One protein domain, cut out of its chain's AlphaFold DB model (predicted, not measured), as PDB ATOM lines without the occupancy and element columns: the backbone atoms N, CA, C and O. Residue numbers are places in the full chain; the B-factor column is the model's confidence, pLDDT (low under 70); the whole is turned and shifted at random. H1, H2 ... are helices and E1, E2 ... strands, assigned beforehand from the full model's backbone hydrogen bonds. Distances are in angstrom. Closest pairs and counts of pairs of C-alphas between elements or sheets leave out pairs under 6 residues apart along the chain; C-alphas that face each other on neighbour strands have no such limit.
ATOM      1  N   TYR A 131     220.047 178.921 166.795       47.47
ATOM      2  CA  TYR A 131     220.933 180.078 166.937       47.47
ATOM      3  C   TYR A 131     221.148 180.835 165.612       47.47
ATOM      4  O   TYR A 131     221.115 182.065 165.565       47.47
ATOM      5  N   TYR A 132     221.292 180.115 164.493       47.81
ATOM      6  CA  TYR A 132     221.511 180.751 163.186       47.81
ATOM      7  C   TYR A 132     220.263 181.443 162.630       47.81
ATOM      8  O   TYR A 132     220.378 182.450 161.929       47.81
ATOM      9  N   ARG A 133     219.067 180.949 162.966       53.31
ATOM     10  CA  ARG A 133     217.807 181.498 162.448       53.31
ATOM     11  C   ARG A 133     217.541 182.915 162.970       53.31
ATOM     12  O   ARG A 133     217.056 183.754 162.217       53.31
ATOM     13  N   HIS A 134     217.944 183.200 164.211       51.47
ATOM     14  CA  HIS A 134     217.860 184.539 164.798       51.47
ATOM     15  C   HIS A 134     218.857 185.498 164.118       51.47
ATOM     16  O   HIS A 134     218.459 186.549 163.624       51.47
ATOM     17  N   LYS A 135     220.131 185.114 163.944       52.50
ATOM     18  CA  LYS A 135     221.142 185.974 163.292       52.50
ATOM     19  C   LYS A 135     220.730 186.442 161.885       52.50
ATOM     20  O   LYS A 135     220.846 187.629 161.581       52.50
ATOM     21  N   TYR A 136     220.214 185.545 161.044       56.12
ATOM     22  CA  TYR A 136     219.786 185.906 159.684       56.12
ATOM     23  C   TYR A 136     218.588 186.861 159.660       56.12
ATOM     24  O   TYR A 136     218.571 187.773 158.835       56.12
ATOM     25  N   TYR A 137     217.628 186.700 160.576       55.69
ATOM     26  CA  TYR A 137     216.479 187.600 160.690       55.69
ATOM     27  C   TYR A 137     216.937 189.040 160.973       55.69
ATOM     28  O   TYR A 137     216.656 189.951 160.198       55.69
ATOM     29  N   TYR A 138     217.755 189.244 162.008       54.12
ATOM     30  CA  TYR A 138     218.194 190.588 162.411       54.12
ATOM     31  C   TYR A 138     219.116 191.260 161.386       54.12
ATOM     32  O   TYR A 138     218.971 192.456 161.133       54.12
ATOM     33  N   THR A 139     219.996 190.495 160.732       58.06
ATOM     34  CA  THR A 139     220.898 191.039 159.700       58.06
ATOM     35  C   THR A 139     220.121 191.478 158.453       58.06
ATOM     36  O   THR A 139     220.405 192.531 157.888       58.06
ATOM     37  N   LYS A 140     219.093 190.716 158.047       59.31
ATOM     38  CA  LYS A 140     218.244 191.051 156.892       59.31
ATOM     39  C   LYS A 140     217.359 192.277 157.148       59.31
ATOM     40  O   LYS A 140     217.059 193.014 156.216       59.31
ATOM     41  N   HIS A 141     216.980 192.508 158.404       59.66
ATOM     42  CA  HIS A 141     216.196 193.671 158.819       59.66
ATOM     43  C   HIS A 141     217.053 194.875 159.238       59.66
ATOM     44  O   HIS A 141     216.498 195.840 159.746       59.66
ATOM     45  N   GLY A 142     218.377 194.847 159.025       67.81
ATOM     46  CA  GLY A 142     219.271 195.993 159.245       67.81
ATOM     47  C   GLY A 142     219.693 196.237 160.698       67.81
ATOM     48  O   GLY A 142     220.260 197.288 160.997       67.81
ATOM     49  N   HIS A 143     219.414 195.310 161.618       74.62
ATOM     50  CA  HIS A 143     219.918 195.412 162.985       74.62
ATOM     51  C   HIS A 143     221.400 195.022 163.018       74.62
ATOM     52  O   HIS A 143     221.795 193.987 162.481       74.62
ATOM     53  N   SER A 144     222.221 195.815 163.706       86.00
ATOM     54  CA  SER A 144     223.613 195.448 163.976       86.00
ATOM     55  C   SER A 144     223.655 194.625 165.256       86.00
ATOM     56  O   SER A 144     223.405 195.164 166.333       86.00
ATOM     57  N   CYS A 145     223.957 193.331 165.158       90.50
ATOM     58  CA  CYS A 145     224.030 192.421 166.302       90.50
ATOM     59  C   CYS A 145     225.350 191.641 166.339       90.50
ATOM     60  O   CYS A 145     225.905 191.300 165.291       90.50
ATOM     61  N   TYR A 146     225.808 191.294 167.538       92.44
ATOM     62  CA  TYR A 146     226.964 190.423 167.754       92.44
ATOM     63  C   TYR A 146     226.642 189.349 168.801       92.44
ATOM     64  O   TYR A 146     225.640 189.440 169.507       92.44
ATOM     65  N   ASN A 147     227.454 188.293 168.865       93.81
ATOM     66  CA  ASN A 147     227.299 187.249 169.877       93.81
ATOM     67  C   ASN A 147     228.206 187.541 171.073       93.81
ATOM     68  O   ASN A 147     229.423 187.622 170.909       93.81
ATOM     69  N   HIS A 148     227.628 187.658 172.260       95.25
ATOM     70  CA  HIS A 148     228.331 187.802 173.525       95.25
ATOM     71  C   HIS A 148     228.331 186.467 174.278       95.25
ATOM     72  O   HIS A 148     227.282 185.847 174.443       95.25
ATOM     73  N   SER A 149     229.480 186.052 174.815       94.62
ATOM     74  CA  SER A 149     229.649 184.742 175.475       94.62
ATOM     75  C   SER A 149     228.640 184.475 176.598       94.62
ATOM     76  O   SER A 149     228.133 183.366 176.720       94.62
ATOM     77  N   LYS A 150     228.315 185.500 177.395       96.12
ATOM     78  CA  LYS A 150     227.377 185.402 178.527       96.12
ATOM     79  C   LYS A 150     225.906 185.644 178.166       96.12
ATOM     80  O   LYS A 150     225.027 185.118 178.836       96.12
ATOM     81  N   TYR A 151     225.636 186.477 177.163       94.81
ATOM     82  CA  TYR A 151     224.293 187.026 176.912       94.81
ATOM     83  C   TYR A 151     223.682 186.539 175.596       94.81
ATOM     84  O   TYR A 151     222.531 186.847 175.300       94.81
ATOM     85  N   GLY A 152     224.435 185.774 174.803       92.94
ATOM     86  CA  GLY A 152     224.024 185.368 173.470       92.94
ATOM     87  C   GLY A 152     223.979 186.565 172.527       92.94
ATOM     88  O   GLY A 152     224.885 187.395 172.505       92.94
ATOM     89  N   GLN A 153     222.919 186.665 171.733       90.62
ATOM     90  CA  GLN A 153     222.793 187.732 170.750       90.62
ATOM     91  C   GLN A 153     222.513 189.082 171.422       90.62
ATOM     92  O   GLN A 153     221.475 189.279 172.050       90.62
ATOM     93  N   VAL A 154     223.429 190.026 171.229       95.19
ATOM     94  CA  VAL A 154     223.318 191.405 171.706       95.19
ATOM     95  C   VAL A 154     223.118 192.322 170.510       95.19
ATOM     96  O   VAL A 154     223.796 192.196 169.484       95.19
ATOM     97  N   ILE A 155     222.163 193.240 170.624       94.94
ATOM     98  CA  ILE A 155     221.895 194.241 169.595       94.94
ATOM     99  C   ILE A 155     222.721 195.480 169.929       94.94
ATOM    100  O   ILE A 155     222.599 196.052 171.005       94.94
ATOM    101  N   TRP A 156     223.559 195.911 168.996       92.81
ATOM    102  CA  TRP A 156     224.304 197.162 169.104       92.81
ATOM    103  C   TRP A 156     223.479 198.350 168.606       92.81
ATOM    104  O   TRP A 156     223.524 199.439 169.169       92.81
ATOM    105  N   ARG A 157     222.699 198.136 167.541       92.56
ATOM    106  CA  ARG A 157     221.851 199.164 166.932       92.56
ATOM    107  C   ARG A 157     220.595 198.541 166.342       92.56
ATOM    108  O   ARG A 157     220.691 197.589 165.563       92.56
ATOM    109  N   PHE A 158     219.437 199.101 166.680       92.00
ATOM    110  CA  PHE A 158     218.181 198.732 166.038       92.00
ATOM    111  C   PHE A 158     218.064 199.372 164.649       92.00
ATOM    112  O   PHE A 158     218.538 200.487 164.437       92.00
ATOM    113  N   SER A 159     217.450 198.664 163.703       89.00
ATOM    114  CA  SER A 159     217.129 199.223 162.385       89.00
ATOM    115  C   SER A 159     215.973 200.215 162.431       89.00
ATOM    116  O   SER A 159     216.016 201.231 161.745       89.00
ATOM    117  N   CYS A 160     214.983 199.932 163.274       87.88
ATOM    118  CA  CYS A 160     213.866 200.809 163.592       87.88
ATOM    119  C   CYS A 160     213.964 201.257 165.050       87.88
ATOM    120  O   CYS A 160     214.475 200.520 165.895       87.88
ATOM    121  N   GLU A 161     213.461 202.450 165.354       91.88
ATOM    122  CA  GLU A 161     213.441 202.962 166.722       91.88
ATOM    123  C   GLU A 161     212.604 202.038 167.630       91.88
ATOM    124  O   GLU A 161     211.436 201.774 167.327       91.88
ATOM    125  N   PRO A 162     213.185 201.480 168.710       95.88
ATOM    126  CA  PRO A 162     212.440 200.640 169.636       95.88
ATOM    127  C   PRO A 162     211.487 201.492 170.473       95.88
ATOM    128  O   PRO A 162     211.764 202.648 170.793       95.88
ATOM    129  N   ARG A 163     210.393 200.888 170.928       95.75
ATOM    130  CA  ARG A 163     209.497 201.546 171.871       95.75
ATOM    131  C   ARG A 163     210.130 201.572 173.258       95.75
ATOM    132  O   ARG A 163     210.443 200.518 173.807       95.75
ATOM    133  N   VAL A 164     210.310 202.759 173.825       96.81
ATOM    134  CA  VAL A 164     210.921 202.922 175.151       96.81
ATOM    135  C   VAL A 164     209.837 202.955 176.227       96.81
ATOM    136  O   VAL A 164     208.861 203.696 176.123       96.81
ATOM    137  N   ILE A 165     210.008 202.138 177.263       97.38
ATOM    138  CA  ILE A 165     209.147 202.088 178.443       97.38
ATOM    139  C   ILE A 165     209.993 202.514 179.643       97.38
ATOM    140  O   ILE A 165     210.847 201.759 180.120       97.38
ATOM    141  N   HIS A 166     209.753 203.733 180.120       97.06
ATOM    142  CA  HIS A 166     210.536 204.321 181.198       97.06
ATOM    143  C   HIS A 166     210.228 203.693 182.552       97.06
ATOM    144  O   HIS A 166     209.067 203.558 182.951       97.06
ATOM    145  N   HIS A 167     211.280 203.343 183.286       96.81
ATOM    146  CA  HIS A 167     211.172 202.797 184.633       96.81
ATOM    147  C   HIS A 167     212.296 203.346 185.528       96.81
ATOM    148  O   HIS A 167     213.424 203.486 185.056       96.81
ATOM    149  N   PRO A 168     212.049 203.616 186.829       95.00
ATOM    150  CA  PRO A 168     213.056 204.212 187.716       95.00
ATOM    151  C   PRO A 168     214.392 203.456 187.799       95.00
ATOM    152  O   PRO A 168     215.436 204.069 187.977       95.00
ATOM    153  N   ASN A 169     214.379 202.129 187.633       95.69
ATOM    154  CA  ASN A 169     215.586 201.282 187.675       95.69
ATOM    155  C   ASN A 169     216.212 201.036 186.284       95.69
ATOM    156  O   ASN A 169     216.878 200.013 186.053       95.69
ATOM    157  N   GLY A 170     215.942 201.939 185.346       96.44
ATOM    158  CA  GLY A 170     216.397 201.886 183.964       96.44
ATOM    159  C   GLY A 170     215.300 201.469 182.994       96.44
ATOM    160  O   GLY A 170     214.372 200.740 183.348       96.44
ATOM    161  N   ASP A 171     215.455 201.929 181.760       97.81
ATOM    162  CA  ASP A 171     214.459 201.785 180.707       97.81
ATOM    163  C   ASP A 171     214.422 200.379 180.106       97.81
ATOM    164  O   ASP A 171     215.429 199.660 180.048       97.81
ATOM    165  N   TYR A 172     213.242 200.020 179.607       98.12
ATOM    166  CA  TYR A 172     213.029 198.840 178.782       98.12
ATOM    167  C   TYR A 172     212.772 199.264 177.341       98.12
ATOM    168  O   TYR A 172     212.031 200.208 177.080       98.12
ATOM    169  N   TYR A 173     213.361 198.533 176.405       97.75
ATOM    170  CA  TYR A 173     213.244 198.779 174.974       97.75
ATOM    171  C   TYR A 173     212.474 197.622 174.357       97.75
ATOM    172  O   TYR A 173     212.839 196.465 174.549       97.75
ATOM    173  N   TYR A 174     211.404 197.914 173.634       96.62
ATOM    174  CA  TYR A 174     210.520 196.914 173.060       96.62
ATOM    175  C   TYR A 174     210.522 196.995 171.536       96.62
ATOM    176  O   TYR A 174     210.313 198.060 170.953       96.62
ATOM    177  N   THR A 175     210.753 195.862 170.877       94.75
ATOM    178  CA  THR A 175     210.664 195.756 169.418       94.75
ATOM    179  C   THR A 175     210.361 194.318 169.012       94.75
ATOM    180  O   THR A 175     210.874 193.380 169.621       94.75
ATOM    181  N   ASN A 176     209.519 194.135 167.990       90.94
ATOM    182  CA  ASN A 176     209.203 192.831 167.395       90.94
ATOM    183  C   ASN A 176     208.805 191.739 168.411       90.94
ATOM    184  O   ASN A 176     209.243 190.599 168.292       90.94
ATOM    185  N   GLY A 177     208.021 192.070 169.444       92.31
ATOM    186  CA  GLY A 177     207.619 191.088 170.460       92.31
ATOM    187  C   GLY A 177     208.644 190.829 171.570       92.31
ATOM    188  O   GLY A 177     208.322 190.128 172.529       92.31
ATOM    189  N   HIS A 178     209.838 191.415 171.487       95.75
ATOM    190  CA  HIS A 178     210.949 191.176 172.405       95.75
ATOM    191  C   HIS A 178     211.272 192.405 173.258       95.75
ATOM    192  O   HIS A 178     211.102 193.549 172.829       95.75
ATOM    193  N   TYR A 179     211.763 192.156 174.474       97.31
ATOM    194  CA  TYR A 179     212.164 193.191 175.425       97.31
ATOM    195  C   TYR A 179     213.677 193.204 175.568       97.31
ATOM    196  O   TYR A 179     214.315 192.157 175.619       97.31
ATOM    197  N   TYR A 180     214.250 194.393 175.673       98.00
ATOM    198  CA  TYR A 180     215.680 194.592 175.813       98.00
ATOM    199  C   TYR A 180     215.978 195.587 176.925       98.00
ATOM    200  O   TYR A 180     215.186 196.490 177.203       98.00
ATOM    201  N   LYS A 181     217.154 195.449 177.534       97.94
ATOM    202  CA  LYS A 181     217.719 196.435 178.457       97.94
ATOM    203  C   LYS A 181     219.082 196.886 177.943       97.94
ATOM    204  O   LYS A 181     219.864 196.064 177.467       97.94
ATOM    205  N   TYR A 182     219.338 198.191 178.003       97.88
ATOM    206  CA  TYR A 182     220.596 198.775 177.546       97.88
ATOM    207  C   TYR A 182     221.655 198.720 178.647       97.88
ATOM    208  O   TYR A 182     221.415 199.149 179.777       97.88
ATOM    209  N   TYR A 183     222.834 198.226 178.291       97.00
ATOM    210  CA  TYR A 183     224.024 198.214 179.127       97.00
ATOM    211  C   TYR A 183     225.152 198.900 178.353       97.00
ATOM    212  O   TYR A 183     225.510 198.396 177.293       97.00
ATOM    213  N   PRO A 184     225.742 200.004 178.843       95.25
ATOM    214  CA  PRO A 184     226.701 200.800 178.067       95.25
ATOM    215  C   PRO A 184     227.886 200.026 177.474       95.25
ATOM    216  O   PRO A 184     228.371 200.376 176.406       95.25
ATOM    217  N   GLU A 185     228.344 198.973 178.150       96.31
ATOM    218  CA  GLU A 185     229.499 198.171 177.728       96.31
ATOM    219  C   GLU A 185     229.152 197.100 176.685       96.31
ATOM    220  O   GLU A 185     230.033 196.615 175.978       96.31
ATOM    221  N   PHE A 186     227.874 196.724 176.579       96.19
ATOM    222  CA  PHE A 186     227.434 195.594 175.757       96.19
ATOM    223  C   PHE A 186     226.443 196.019 174.660       96.19
ATOM    224  O   PHE A 186     226.461 195.504 173.551       96.19
ATOM    225  N   GLY A 187     225.572 196.984 174.930       96.75
ATOM    226  CA  GLY A 187     224.441 197.345 174.081       96.75
ATOM    227  C   GLY A 187     223.125 196.808 174.638       96.75
ATOM    228  O   GLY A 187     222.916 196.754 175.851       96.75
ATOM    229  N   TYR A 188     222.206 196.441 173.751       97.94
ATOM    230  CA  TYR A 188     220.856 196.006 174.097       97.94
ATOM    231  C   TYR A 188     220.792 194.485 174.239       97.94
ATOM    232  O   TYR A 188     220.924 193.739 173.264       97.94
ATOM    233  N   ILE A 189     220.560 194.031 175.467       97.62
ATOM    234  CA  ILE A 189     220.480 192.613 175.825       97.62
ATOM    235  C   ILE A 189     219.012 192.210 175.924       97.62
ATOM    236  O   ILE A 189     218.235 192.908 176.572       97.62
ATOM    237  N   HIS A 190     218.641 191.093 175.294       96.88
ATOM    238  CA  HIS A 190     217.295 190.529 175.386       96.88
ATOM    239  C   HIS A 190     216.989 190.105 176.830       96.88
ATOM    240  O   HIS A 190     217.790 189.424 177.471       96.88
ATOM    241  N   VAL A 191     215.831 190.512 177.340       97.31
ATOM    242  CA  VAL A 191     215.357 190.218 178.695       97.31
ATOM    243  C   VAL A 191     213.940 189.662 178.647       97.31
ATOM    244  O   VAL A 191     213.205 189.856 177.678       97.31
ATOM    245  N   GLU A 192     213.537 188.982 179.716       97.06
ATOM    246  CA  GLU A 192     212.143 188.585 179.878       97.06
ATOM    247  C   GLU A 192     211.235 189.820 179.962       97.06
ATOM    248  O   GLU A 192     211.622 190.879 180.468       97.06
ATOM    249  N   ALA A 193     210.001 189.674 179.472       96.75
ATOM    250  CA  ALA A 193     208.978 190.696 179.612       96.75
ATOM    251  C   ALA A 193     208.829 191.112 181.093       96.75
ATOM    252  O   ALA A 193     208.604 190.248 181.944       96.75
ATOM    253  N   PRO A 194     208.886 192.417 181.426       97.06
ATOM    254  CA  PRO A 194     208.881 192.911 182.806       97.06
ATOM    255  C   PRO A 194     207.480 192.863 183.456       97.06
ATOM    256  O   PRO A 194     206.934 193.870 183.903       97.06
TER     257      PRO A 194
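AT A GLANCE: This is residues 131 to 194 of the 246 residues of an uncharacterized protein of Marinifilum flexuosum (UniProt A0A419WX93). A single, strongly twisted sheet of six antiparallel strands runs the length of the domain, with one short helix, H1, packed over one face at the E1 and E2 end. At the other end the hairpin of E3 and E4 turns through residues 166 to 171, and no named helix covers the opposite face. The 64 printed residues hold one named helix and six named strands, in the order H1 E1 E2 E3 E4 E5 E6, and across the sheet the strands run E1 E2 E6 E5 E4 E3. The class is mixed, helices and strands. The whole is compact, with a radius of gyration of the C-alphas of 11.4 A and spans of 34 by 24 by 19 A.

IN THESE COORDINATES: H1 is residues 131 to 140, 15.1 A from first to last C-alpha, and begins at C-alpha 131 at (220.933, 180.078, 166.937). E1 is residues 144 to 148, 13.1 A long. E2, residues 152 to 157, measures 15.4 A. E3 is residues 163 to 165, and E4 is residues 172 to 175. E5, residues 178 to 183, measures 16.3 A, from C-alpha 178 at (210.949, 191.176, 172.405). E6 is residues 187 to 191, 12.4 A long, and ends at C-alpha 191 at (215.357, 190.218, 178.695).

HOW THE PARTS SIT: From edge to edge of the sheet the strands' lines turn by 127 degrees. H1 is on the sheet at a height of 9.6 A, over E1 and E2, and runs along the strands, at 5 degrees to E1 on the local plane. The closest C-alphas of H1 and E1 are those of Tyr 138 and Cys 145, 7.2 A apart. In H1, 5 of 6 O i to N i+4 pairs are within hydrogen-bond range. E1, an edge strand, forms a hairpin with E2, with N 146 and O 154 at 2.9 A. E2 is the antiparallel neighbour of E6 at 131 degrees, with N 188 and O 155 at 2.8 A. E2 and E3 are apart. E3 to E6 form a meander, each strand the antiparallel neighbour of the one before. In it N 165 and O 172 are 2.8 A apart between E3 and E4, N 180 and O 173 are 2.7 A apart between E4 and E5, and N 187 and O 183 are 2.8 A apart between E5 and E6. E3 is the other edge strand.

THE WHOLE: The two C-alphas farthest apart are those of Tyr 132 and Pro 168, at 35.0 A. The printed part has no cut. The link from E3 to E4 is short, the other links are tight, and no link is long. The mean pLDDT of the printed part is 87.3; residues 131 to 142 are under 70, and H1 has a mean of 54.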